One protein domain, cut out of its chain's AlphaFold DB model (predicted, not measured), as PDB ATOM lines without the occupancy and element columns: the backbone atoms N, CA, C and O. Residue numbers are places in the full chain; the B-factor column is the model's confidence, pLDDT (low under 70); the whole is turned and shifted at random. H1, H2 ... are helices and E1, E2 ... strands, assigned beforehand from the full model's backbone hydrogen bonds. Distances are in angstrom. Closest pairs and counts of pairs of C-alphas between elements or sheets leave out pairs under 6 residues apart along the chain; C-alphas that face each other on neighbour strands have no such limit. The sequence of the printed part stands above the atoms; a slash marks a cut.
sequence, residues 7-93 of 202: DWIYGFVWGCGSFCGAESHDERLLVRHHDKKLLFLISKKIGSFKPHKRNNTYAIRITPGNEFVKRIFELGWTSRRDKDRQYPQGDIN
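Overview. This is residues 7 to 93 of the 202 residues of the protein "Homing endonuclease" of Lucifera butyrica (UniProt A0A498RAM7). A strongly twisted sheet of four strands has H2 lying along E4 and H1 beside the strands on the same face, two layers with helices on one face of a sheet. H3 sits close to H1 and to the end of H2, and after it a stretch with no named element, residues 75 to 93, winds back until C-alpha 93 is 6.0 A from C-alpha 7. The printed part has 87 residues, with three named helices and four named strands in the order H1 E1 E2 H2 E3 E4 H3. The sheet runs E1 E2 E4 E3, antiparallel throughout, and the class is mixed, helices and strands. The whole is compact, with a radius of gyration of the C-alphas of 12.6 A and spans of 33 by 31 by 22 A.

Along the chain. Begin with the sheet: E1 is residues 17 to 20, 9.6 A long, and E2, residues 28 to 33, starts at C-alpha 28 at (201.037, 268.600, 223.538) and runs 16.2 A. E3 is residues 52 to 54, 6.5 A, and E4, residues 57 to 62, runs 16.6 A. Find C-alpha 7 at (214.009, 281.031, 214.893), where H1, residues 7 to 16, starts its 14.5 A. H2, residues 36 to 46, covers 15.3 A, and H3, residues 67 to 74, covers 10.5 A to C-alpha 74 at (200.862, 282.186, 214.521).

Arrangement. In the hairpin E1 and E2, look at N 18 and O 30, 2.9 A apart. Between E2 and E4, N 31 and O 60 are 3.0 A apart, and in the hairpin E3 and E4, N 52 and O 59 are 2.9 A apart; these three pairs are within hydrogen-bond range. E2, H2 and E3 form a split strand-helix-strand unit, two strands of one sheet joined through a helix, with E4 between them in the sheet, and its crossover is right-handed. H2 is over E4, at a height over the sheet of 9.4 A, and runs along the strands, at 6 degrees to E4 on the local plane; their closest C-alphas, Lys 36 and Tyr 58, are 5.9 A apart. H1 is on the same face, height over the sheet 6.1 A, but over none of the strands, only just: 2 of its C-alphas fall on E1. H1 and H2 are close but not clearly touching, Ile 9 and Ile 42 being their closest C-alphas at 7.0 A, at a steep tilt of 54 degrees, opposite ways. H3 is not on the sheet, only just, with 4 pairs of C-alphas within 10 A. H1 and H3 are about perpendicular at 74 degrees and close but not clearly touching, Tyr 10 and Ile 72 being their closest C-alphas at 7.0 A. In H1, H2 and H3 every O i to N i+4 pair is within hydrogen-bond range.

Size, cuts and confidence. The farthest C-alphas, Asn 55 and Asp 91, are 36.0 A apart. The printed part has no cut; the link E1 to E2 is short and the other links are tight. Mean pLDDT of the printed part is 87.3, and residues 21 to 26 and 79 to 83 are under 70.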
ATOM      1  N   ASP A   7     214.327 281.393 216.278       97.88
ATOM      2  CA  ASP A   7     214.009 281.031 214.893       97.88
ATOM      3  C   ASP A   7     214.648 279.709 214.475       97.88
ATOM      4  O   ASP A   7     213.989 278.868 213.859       97.88
ATOM      5  N   TRP A   8     215.878 279.450 214.925       97.50
ATOM      6  CA  TRP A   8     216.496 278.137 214.780       97.50
ATOM      7  C   TRP A   8     215.697 277.052 215.502       97.50
ATOM      8  O   TRP A   8     215.443 275.982 214.946       97.50
ATOM      9  N   ILE A   9     215.238 277.320 216.729       97.62
ATOM     10  CA  ILE A   9     214.422 276.357 217.482       97.62
ATOM     11  C   ILE A   9     213.075 276.135 216.781       97.62
ATOM     12  O   ILE A   9     212.638 274.987 216.690       97.62
ATOM     13  N   TYR A  10     212.445 277.177 216.227       97.50
ATOM     14  CA  TYR A  10     211.246 277.020 215.404       97.50
ATOM     15  C   TYR A  10     211.516 276.087 214.234       97.50
ATOM     16  O   TYR A  10     210.786 275.111 214.100       97.50
ATOM     17  N   GLY A  11     212.592 276.293 213.472       96.69
ATOM     18  CA  GLY A  11     213.003 275.407 212.378       96.69
ATOM     19  C   GLY A  11     213.189 273.956 212.810       96.69
ATOM     20  O   GLY A  11     212.618 273.035 212.217       96.69
ATOM     21  N   PHE A  12     213.937 273.746 213.893       95.81
ATOM     22  CA  PHE A  12     214.197 272.423 214.457       95.81
ATOM     23  C   PHE A  12     212.898 271.704 214.832       95.81
ATOM     24  O   PHE A  12     212.676 270.544 214.464       95.81
ATOM     25  N   VAL A  13     212.001 272.400 215.529       95.06
ATOM     26  CA  VAL A  13     210.715 271.844 215.950       95.06
ATOM     27  C   VAL A  13     209.784 271.675 214.743       95.06
ATOM     28  O   VAL A  13     209.093 270.664 214.659       95.06
ATOM     29  N   TRP A  14     209.851 272.545 213.735       93.81
ATOM     30  CA  TRP A  14     209.133 272.391 212.464       93.81
ATOM     31  C   TRP A  14     209.536 271.116 211.712       93.81
ATOM     32  O   TRP A  14     208.734 270.509 211.000       93.81
ATOM     33  N   GLY A  15     210.792 270.697 211.851       91.56
ATOM     34  CA  GLY A  15     211.300 269.494 211.213       91.56
ATOM     35  C   GLY A  15     210.947 268.203 211.961       91.56
ATOM     36  O   GLY A  15     210.568 267.211 211.333       91.56
ATOM     37  N   CYS A  16     211.037 268.181 213.293       90.12
ATOM     38  CA  CYS A  16     210.905 266.936 214.069       90.12
ATOM     39  C   CYS A  16     209.768 266.900 215.102       90.12
ATOM     40  O   CYS A  16     209.561 265.866 215.742       90.12
ATOM     41  N   GLY A  17     209.034 267.995 215.277       90.56
ATOM     42  CA  GLY A  17     207.941 268.097 216.234       90.56
ATOM     43  C   GLY A  17     206.620 267.544 215.705       90.56
ATOM     44  O   GLY A  17     206.281 267.676 214.523       90.56
ATOM     45  N   SER A  18     205.846 266.957 216.611       86.62
ATOM     46  CA  SER A  18     204.499 266.454 216.356       86.62
ATOM     47  C   SER A  18     203.549 266.823 217.490       86.62
ATOM     48  O   SER A  18     203.909 266.738 218.661       86.62
ATOM     49  N   PHE A  19     202.318 267.205 217.155       82.56
ATOM     50  CA  PHE A  19     201.257 267.321 218.151       82.56
ATOM     51  C   PHE A  19     200.690 265.932 218.445       82.56
ATOM     52  O   PHE A  19     200.362 265.164 217.539       82.56
ATOM     53  N   CYS A  20     200.647 265.582 219.724       72.44
ATOM     54  CA  CYS A  20     200.012 264.368 220.227       72.44
ATOM     55  C   CYS A  20     198.763 264.777 221.011       72.44
ATOM     56  O   CYS A  20     198.853 265.741 221.766       72.44
ATOM     57  N   GLY A  21     197.658 264.040 220.862       61.44
ATOM     58  CA  GLY A  21     196.442 264.254 221.659       61.44
ATOM     59  C   GLY A  21     195.263 264.917 220.941       61.44
ATOM     60  O   GLY A  21     194.415 265.452 221.625       61.44
ATOM     61  N   ALA A  22     195.163 264.862 219.605       52.22
ATOM     62  CA  ALA A  22     194.080 265.511 218.837       52.22
ATOM     63  C   ALA A  22     192.637 265.074 219.205       52.22
ATOM     64  O   ALA A  22     191.679 265.662 218.717       52.22
ATOM     65  N   GLU A  23     192.479 264.051 220.049       47.25
ATOM     66  CA  GLU A  23     191.190 263.535 220.536       47.25
ATOM     67  C   GLU A  23     191.058 263.614 222.070       47.25
ATOM     68  O   GLU A  23     190.070 263.153 222.634       47.25
ATOM     69  N   SER A  24     192.037 264.194 222.776       49.09
ATOM     70  CA  SER A  24     192.010 264.349 224.233       49.09
ATOM     71  C   SER A  24     192.363 265.775 224.657       49.09
ATOM     72  O   SER A  24     193.106 266.485 223.987       49.09
ATOM     73  N   HIS A  25     191.877 266.201 225.824       52.22
ATOM     74  CA  HIS A  25     192.166 267.514 226.423       52.22
ATOM     75  C   HIS A  25     193.653 267.751 226.788       52.22
ATOM     76  O   HIS A  25     193.969 268.716 227.480       52.22
ATOM     77  N   ASP A  26     194.575 266.887 226.347       62.62
ATOM     78  CA  ASP A  26     196.011 266.959 226.628       62.62
ATOM     79  C   ASP A  26     196.835 267.039 225.332       62.62
ATOM     80  O   ASP A  26     197.825 266.320 225.147       62.62
ATOM     81  N   GLU A  27     196.419 267.915 224.409       74.50
ATOM     82  CA  GLU A  27     197.222 268.255 223.238       74.50
ATOM     83  C   GLU A  27     198.590 268.771 223.689       74.50
ATOM     84  O   GLU A  27     198.695 269.740 224.434       74.50
ATOM     85  N   ARG A  28     199.675 268.129 223.255       85.44
ATOM     86  CA  ARG A  28     201.037 268.600 223.538       85.44
ATOM     87  C   ARG A  28     201.893 268.555 222.297       85.44
ATOM     88  O   ARG A  28     201.886 267.567 221.555       85.44
ATOM     89  N   LEU A  29     202.716 269.586 222.141       90.00
ATOM     90  CA  LEU A  29     203.802 269.567 221.178       90.00
ATOM     91  C   LEU A  29     204.916 268.673 221.720       90.00
ATOM     92  O   LEU A  29     205.497 268.916 222.780       90.00
ATOM     93  N   LEU A  30     205.194 267.604 220.990       91.25
ATOM     94  CA  LEU A  30     206.207 266.619 221.308       91.25
ATOM     95  C   LEU A  30     207.379 266.763 220.344       91.25
ATOM     96  O   LEU A  30     207.217 266.643 219.134       91.25
ATOM     97  N   VAL A  31     208.577 266.932 220.890       92.69
ATOM     98  CA  VAL A  31     209.817 267.029 220.112       92.69
ATOM     99  C   VAL A  31     210.729 265.891 220.535       92.69
ATOM    100  O   VAL A  31     210.957 265.703 221.732       92.69
ATOM    101  N   ARG A  32     211.227 265.103 219.574       91.56
ATOM    102  CA  ARG A  32     212.086 263.936 219.834       91.56
ATOM    103  C   ARG A  32     213.421 264.075 219.119       91.56
ATOM    104  O   ARG A  32     213.456 264.388 217.934       91.56
ATOM    105  N   HIS A  33     214.509 263.771 219.818       92.50
ATOM    106  CA  HIS A  33     215.855 263.794 219.250       92.50
ATOM    107  C   HIS A  33     216.805 262.865 220.021       92.50
ATOM    108  O   HIS A  33     216.548 262.514 221.171       92.50
ATOM    109  N   HIS A  34     217.903 262.433 219.396       90.69
ATOM    110  CA  HIS A  34     218.892 261.568 220.058       90.69
ATOM    111  C   HIS A  34     219.824 262.339 221.001       90.69
ATOM    112  O   HIS A  34     220.283 261.783 221.996       90.69
ATOM    113  N   ASP A  35     220.073 263.613 220.711       91.00
ATOM    114  CA  ASP A  35     220.904 264.473 221.550       91.00
ATOM    115  C   ASP A  35     220.105 265.047 222.732       91.00
ATOM    116  O   ASP A  35     219.306 265.978 222.588       91.00
ATOM    117  N   LYS A  36     220.347 264.490 223.925       93.06
ATOM    118  CA  LYS A  36     219.762 264.958 225.189       93.06
ATOM    119  C   LYS A  36     220.221 266.369 225.560       93.06
ATOM    120  O   LYS A  36     219.429 267.119 226.126       93.06
ATOM    121  N   LYS A  37     221.491 266.712 225.306       93.38
ATOM    122  CA  LYS A  37     222.069 268.006 225.697       93.38
ATOM    123  C   LYS A  37     221.426 269.119 224.881       93.38
ATOM    124  O   LYS A  37     220.975 270.098 225.469       93.38
ATOM    125  N   LEU A  38     221.278 268.919 223.571       93.50
ATOM    126  CA  LEU A  38     220.547 269.846 222.706       93.50
ATOM    127  C   LEU A  38     219.099 270.039 223.171       93.50
ATOM    128  O   LEU A  38     218.669 271.171 223.375       93.50
ATOM    129  N   LEU A  39     218.352 268.954 223.418       94.50
ATOM    130  CA  LEU A  39     216.974 269.078 223.912       94.50
ATOM    131  C   LEU A  39     216.898 269.784 225.269       94.50
ATOM    132  O   LEU A  39     215.927 270.487 225.539       94.50
ATOM    133  N   PHE A  40     217.905 269.614 226.126       95.25
ATOM    134  CA  PHE A  40     217.969 270.320 227.400       95.25
ATOM    135  C   PHE A  40     218.169 271.827 227.196       95.25
ATOM    136  O   PHE A  40     217.456 272.614 227.818       95.25
ATOM    137  N   LEU A  41     219.069 272.231 226.293       95.31
ATOM    138  CA  LEU A  41     219.268 273.637 225.924       95.31
ATOM    139  C   LEU A  41     217.990 274.253 225.346       95.31
ATOM    140  O   LEU A  41     217.572 275.315 225.805       95.31
ATOM    141  N   ILE A  42     217.332 273.548 224.420       96.00
ATOM    142  CA  ILE A  42     216.041 273.961 223.862       96.00
ATOM    143  C   ILE A  42     215.019 274.129 224.988       96.00
ATOM    144  O   ILE A  42     214.439 275.202 225.113       96.00
ATOM    145  N   SER A  43     214.857 273.124 225.859       95.50
ATOM    146  CA  SER A  43     213.868 273.165 226.947       95.50
ATOM    147  C   SER A  43     214.065 274.340 227.900       95.50
ATOM    148  O   SER A  43     213.090 274.968 228.306       95.50
ATOM    149  N   LYS A  44     215.322 274.681 228.213       95.31
ATOM    150  CA  LYS A  44     215.647 275.857 229.024       95.31
ATOM    151  C   LYS A  44     215.271 277.152 228.313       95.31
ATOM    152  O   LYS A  44     214.745 278.051 228.955       95.31
ATOM    153  N   LYS A  45     215.543 277.246 227.009       95.50
ATOM    154  CA  LYS A  45     215.295 278.456 226.214       95.50
ATOM    155  C   LYS A  45     213.803 278.736 226.023       95.50
ATOM    156  O   LYS A  45     213.414 279.895 226.075       95.50
ATOM    157  N   ILE A  46     212.990 277.697 225.824       94.88
ATOM    158  CA  ILE A  46     211.546 277.828 225.557       94.88
ATOM    159  C   ILE A  46     210.668 277.630 226.802       94.88
ATOM    160  O   ILE A  46     209.443 277.633 226.701       94.88
ATOM    161  N   GLY A  47     211.264 277.394 227.975       91.19
ATOM    162  CA  GLY A  47     210.515 277.159 229.212       91.19
ATOM    163  C   GLY A  47     209.648 275.894 229.173       91.19
ATOM    164  O   GLY A  47     208.474 275.940 229.531       91.19
ATOM    165  N   SER A  48     210.194 274.762 228.712       89.56
ATOM    166  CA  SER A  48     209.486 273.472 228.696       89.56
ATOM    167  C   SER A  48     209.958 272.514 229.790       89.56
ATOM    168  O   SER A  48     210.966 272.730 230.464       89.56
ATOM    169  N   PHE A  49     209.270 271.375 229.914       87.81
ATOM    170  CA  PHE A  49     209.730 270.277 230.763       87.81
ATOM    171  C   PHE A  49     211.103 269.752 230.323       87.81
ATOM    172  O   PHE A  49     211.441 269.761 229.134       87.81
ATOM    173  N   LYS A  50     211.873 269.240 231.296       91.50
ATOM    174  CA  LYS A  50     213.184 268.624 231.056       91.50
ATOM    175  C   LYS A  50     213.059 267.418 230.108       91.50
ATOM    176  O   LYS A  50     212.057 266.694 230.165       91.50
ATOM    177  N   PRO A  51     214.084 267.142 229.280       94.50
ATOM    178  CA  PRO A  51     214.073 265.978 228.407       94.50
ATOM    179  C   PRO A  51     213.989 264.673 229.202       94.50
ATOM    180  O   PRO A  51     214.763 264.457 230.136       94.50
ATOM    181  N   HIS A  52     213.102 263.775 228.782       91.38
ATOM    182  CA  HIS A  52     212.978 262.423 229.325       91.38
ATOM    183  C   HIS A  52     213.329 261.389 228.254       91.38
ATOM    184  O   HIS A  52     213.203 261.646 227.055       91.38
ATOM    185  N   LYS A  53     213.807 260.218 228.678       91.75
ATOM    186  CA  LYS A  53     214.115 259.115 227.760       91.75
ATOM    187  C   LYS A  53     212.807 258.534 227.214       91.75
ATOM    188  O   LYS A  53     211.859 258.323 227.965       91.75
ATOM    189  N   ARG A  54     212.761 258.274 225.907       83.50
ATOM    190  CA  ARG A  54     211.663 257.593 225.217       83.50
ATOM    191  C   ARG A  54     212.252 256.664 224.158       83.50
ATOM    192  O   ARG A  54     212.731 257.123 223.117       83.50
ATOM    193  N   ASN A  55     212.219 255.361 224.430       84.19
ATOM    194  CA  ASN A  55     212.875 254.322 223.628       84.19
ATOM    195  C   ASN A  55     214.370 254.658 223.415       84.19
ATOM    196  O   ASN A  55     215.094 254.932 224.374       84.19
ATOM    197  N   ASN A  56     214.813 254.711 222.153       85.12
ATOM    198  CA  ASN A  56     216.185 255.031 221.734       85.12
ATOM    199  C   ASN A  56     216.432 256.537 221.504       85.12
ATOM    200  O   ASN A  56     217.390 256.923 220.829       85.12
ATOM    201  N   THR A  57     215.541 257.396 222.004       90.81
ATOM    202  CA  THR A  57     215.596 258.858 221.853       90.81
ATOM    203  C   THR A  57     215.277 259.554 223.170       90.81
ATOM    204  O   THR A  57     214.855 258.928 224.143       90.81
ATOM    205  N   TYR A  58     215.448 260.867 223.194       92.88
ATOM    206  CA  TYR A  58     214.944 261.744 224.236       92.88
ATOM    207  C   TYR A  58     213.788 262.570 223.684       92.88
ATOM    208  O   TYR A  58     213.693 262.795 222.475       92.88
ATOM    209  N   ALA A  59     212.903 263.009 224.570       92.75
ATOM    210  CA  ALA A  59     211.759 263.821 224.205       92.75
ATOM    211  C   ALA A  59     211.540 264.972 225.185       92.75
ATOM    212  O   ALA A  59     211.733 264.817 226.392       92.75
ATOM    213  N   ILE A  60     211.074 266.100 224.659       94.38
ATOM    214  CA  ILE A  60     210.473 267.187 225.436       94.38
ATOM    215  C   ILE A  60     208.996 267.297 225.055       94.38
ATOM    216  O   ILE A  60     208.619 267.058 223.905       94.38
ATOM    217  N   ARG A  61     208.159 267.609 226.044       92.00
ATOM    218  CA  ARG A  61     206.738 267.916 225.861       92.00
ATOM    219  C   ARG A  61     206.537 269.384 226.192       92.00
ATOM    220  O   ARG A  61     207.073 269.853 227.195       92.00
ATOM    221  N   ILE A  62     205.772 270.077 225.367       91.81
ATOM    222  CA  ILE A  62     205.484 271.496 225.523       91.81
ATOM    223  C   ILE A  62     203.964 271.645 225.523       91.81
ATOM    224  O   ILE A  62     203.278 271.068 224.675       91.81
ATOM    225  N   THR A  63     203.443 272.341 226.528       89.44
ATOM    226  CA  THR A  63     202.005 272.567 226.687       89.44
ATOM    227  C   THR A  63     201.514 273.623 225.692       89.44
ATOM    228  O   THR A  63     202.283 274.520 225.347       89.44
ATOM    229  N   PRO A  64     200.241 273.579 225.260       84.69
ATOM    230  CA  PRO A  64     199.691 274.554 224.315       84.69
ATOM    231  C   PRO A  64     199.731 275.994 224.829       84.69
ATOM    232  O   PRO A  64     199.889 276.923 224.048       84.69
ATOM    233  N   GLY A  65     199.641 276.179 226.150       87.75
ATOM    234  CA  GLY A  65     199.716 277.495 226.785       87.75
ATOM    235  C   GLY A  65     201.105 278.142 226.774       87.75
ATOM    236  O   GLY A  65     201.223 279.297 227.170       87.75
ATOM    237  N   ASN A  66     202.153 277.432 226.349       92.81
ATOM    238  CA  ASN A  66     203.503 277.983 226.269       92.81
ATOM    239  C   ASN A  66     203.620 278.986 225.101       92.81
ATOM    240  O   ASN A  66     203.198 278.685 223.986       92.81
ATOM    241  N   GLU A  67     204.246 280.145 225.336       94.94
ATOM    242  CA  GLU A  67     204.429 281.209 224.329       94.94
ATOM    243  C   GLU A  67     205.117 280.724 223.043       94.94
ATOM    244  O   GLU A  67     204.740 281.119 221.943       94.94
ATOM    245  N   PHE A  68     206.063 279.788 223.153       95.25
ATOM    246  CA  PHE A  68     206.701 279.161 221.995       95.25
ATOM    247  C   PHE A  68     205.691 278.404 221.119       95.25
ATOM    248  O   PHE A  68     205.777 278.434 219.892       95.25
ATOM    249  N   VAL A  69     204.724 277.721 221.737       92.81
ATOM    250  CA  VAL A  69     203.690 276.969 221.014       92.81
ATOM    251  C   VAL A  69     202.677 277.913 220.376       92.81
ATOM    252  O   VAL A  69     202.338 277.719 219.210       92.81
ATOM    253  N   LYS A  70     202.252 278.959 221.094       93.12
ATOM    254  CA  LYS A  70     201.390 280.011 220.535       93.12
ATOM    255  C   LYS A  70     202.022 280.625 219.289       93.12
ATOM    256  O   LYS A  70     201.402 280.631 218.228       93.12
ATOM    257  N   ARG A  71     203.298 281.013 219.378       95.25
ATOM    258  CA  ARG A  71     204.028 281.580 218.243       95.25
ATOM    259  C   ARG A  71     204.154 280.603 217.075       95.25
ATOM    260  O   ARG A  71     204.005 281.001 215.928       95.25
ATOM    261  N   ILE A  72     204.379 279.317 217.336       92.62
ATOM    262  CA  ILE A  72     204.386 278.284 216.289       92.62
ATOM    263  C   ILE A  72     203.078 278.263 215.484       92.62
ATOM    264  O   ILE A  72     203.111 278.099 214.262       92.62
ATOM    265  N   PHE A  73     201.937 278.423 216.156       91.06
ATOM    266  CA  PHE A  73     200.637 278.466 215.493       91.06
ATOM    267  C   PHE A  73     200.433 279.761 214.709       91.06
ATOM    268  O   PHE A  73     199.944 279.703 213.583       91.06
ATOM    269  N   GLU A  74     200.869 280.903 215.244       93.88
ATOM    270  CA  GLU A  74     200.862 282.186 214.521       93.88
ATOM    271  C   GLU A  74     201.697 282.136 213.238       93.88
ATOM    272  O   GLU A  74     201.297 282.686 212.215       93.88
ATOM    273  N   LEU A  75     202.825 281.418 213.264       94.69
ATOM    274  CA  LEU A  75     203.660 281.172 212.087       94.69
ATOM    275  C   LEU A  75     202.994 280.217 211.072       94.69
ATOM    276  O   LEU A  75     203.574 279.921 210.031       94.69
ATOM    277  N   GLY A  76     201.793 279.700 211.345       91.31
ATOM    278  CA  GLY A  76     201.006 278.905 210.400       91.31
ATOM    279  C   GLY A  76     201.230 277.393 210.472       91.31
ATOM    280  O   GLY A  76     200.879 276.672 209.532       91.31
ATOM    281  N   TRP A  77     201.800 276.865 211.558       88.56
ATOM    282  CA  TRP A  77     201.895 275.414 211.725       88.56
ATOM    283  C   TRP A  77     200.509 274.801 211.983       88.56
ATOM    284  O   TRP A  77     199.830 275.132 212.945       88.56
ATOM    285  N   THR A  78     200.105 273.825 211.168       80.12
ATOM    286  CA  THR A  78     198.922 272.985 211.404       80.12
ATOM    287  C   THR A  78     199.242 271.626 212.054       80.12
ATOM    288  O   THR A  78     200.134 270.905 211.605       80.12
ATOM    289  N   SER A  79     198.463 271.213 213.063       66.94
ATOM    290  CA  SER A  79     198.557 269.887 213.715       66.94
ATOM    291  C   SER A  79     198.002 268.724 212.870       66.94
ATOM    292  O   SER A  79     198.248 267.556 213.176       66.94
ATOM    293  N   ARG A  80     197.267 269.047 211.802       62.31
ATOM    294  CA  ARG A  80     196.571 268.113 210.911       62.31
ATOM    295  C   ARG A  80     197.533 267.214 210.130       62.31
ATOM    296  O   ARG A  80     198.392 267.710 209.406       62.31
ATOM    297  N   ARG A  81     197.383 265.892 210.283       61.50
ATOM    298  CA  ARG A  81     198.220 264.868 209.620       61.50
ATOM    299  C   ARG A  81     197.919 264.722 208.125       61.50
ATOM    300  O   ARG A  81     198.779 264.262 207.388       61.50
ATOM    301  N   ASP A  82     196.716 265.102 207.710       61.34
ATOM    302  CA  ASP A  82     196.197 265.070 206.338       61.34
ATOM    303  C   ASP A  82     196.660 266.258 205.484       61.34
ATOM    304  O   ASP A  82     196.469 266.256 204.270       61.34
ATOM    305  N   LYS A  83     197.275 267.276 206.100       66.81
ATOM    306  CA  LYS A  83     197.743 268.474 205.402       66.81
ATOM    307  C   LYS A  83     199.260 268.509 205.321       66.81
ATOM    308  O   LYS A  83     199.962 268.322 206.316       66.81
ATOM    309  N   ASP A  84     199.758 268.845 204.136       76.81
ATOM    310  CA  ASP A  84     201.168 269.154 203.952       76.81
ATOM    311  C   ASP A  84     201.556 270.362 204.804       76.81
ATOM    312  O   ASP A  84     200.915 271.420 204.783       76.81
ATOM    313  N   ARG A  85     202.650 270.201 205.549       85.75
ATOM    314  CA  ARG A  85     203.216 271.261 206.377       85.75
ATOM    315  C   ARG A  85     203.641 272.430 205.491       85.75
ATOM    316  O   ARG A  85     204.429 272.250 204.563       85.75
ATOM    317  N   GLN A  86     203.143 273.619 205.807       91.56
ATOM    318  CA  GLN A  86     203.522 274.850 205.123       91.56
ATOM    319  C   GLN A  86     204.832 275.411 205.684       91.56
ATOM    320  O   GLN A  86     205.245 275.081 206.802       91.56
ATOM    321  N   TYR A  87     205.500 276.237 204.883       95.06
ATOM    322  CA  TYR A  87     206.622 277.051 205.344       95.06
ATOM    323  C   TYR A  87     206.097 278.134 206.312       95.06
ATOM    324  O   TYR A  87     204.984 278.617 206.078       95.06
ATOM    325  N   PRO A  88     206.824 278.492 207.391       95.94
ATOM    326  CA  PRO A  88     206.358 279.494 208.348       95.94
ATOM    327  C   PRO A  88     206.032 280.823 207.663       95.94
ATOM    328  O   PRO A  88     206.732 281.256 206.750       95.94
ATOM    329  N   GLN A  89     204.958 281.457 208.115       94.44
ATOM    330  CA  GLN A  89     204.503 282.769 207.668       94.44
ATOM    331  C   GLN A  89     204.809 283.822 208.735       94.44
ATOM    332  O   GLN A  89     204.921 283.498 209.912       94.44
ATOM    333  N   GLY A  90     204.895 285.089 208.333       93.50
ATOM    334  CA  GLY A  90     205.163 286.204 209.243       93.50
ATOM    335  C   GLY A  90     206.651 286.466 209.476       93.50
ATOM    336  O   GLY A  90     207.508 285.997 208.727       93.50
ATOM    337  N   ASP A  91     206.939 287.270 210.500       94.94
ATOM    338  CA  ASP A  91     208.304 287.694 210.813       94.94
ATOM    339  C   ASP A  91     209.106 286.553 211.453       94.94
ATOM    340  O   ASP A  91     208.766 286.060 212.539       94.94
ATOM    341  N   ILE A  92     210.134 286.112 210.725       96.06
ATOM    342  CA  ILE A  92     211.067 285.060 211.117       96.06
ATOM    343  C   ILE A  92     212.393 285.237 210.373       96.06
ATOM    344  O   ILE A  92     212.415 285.461 209.155       96.06
ATOM    345  N   ASN A  93     213.518 285.077 211.077       97.50
ATOM    346  CA  ASN A  93     214.820 284.996 210.428       97.50
ATOM    347  C   ASN A  93     214.901 283.708 209.595       97.50
ATOM    348  O   ASN A  93     215.035 282.597 210.118       97.50
TER     349      ASN A  93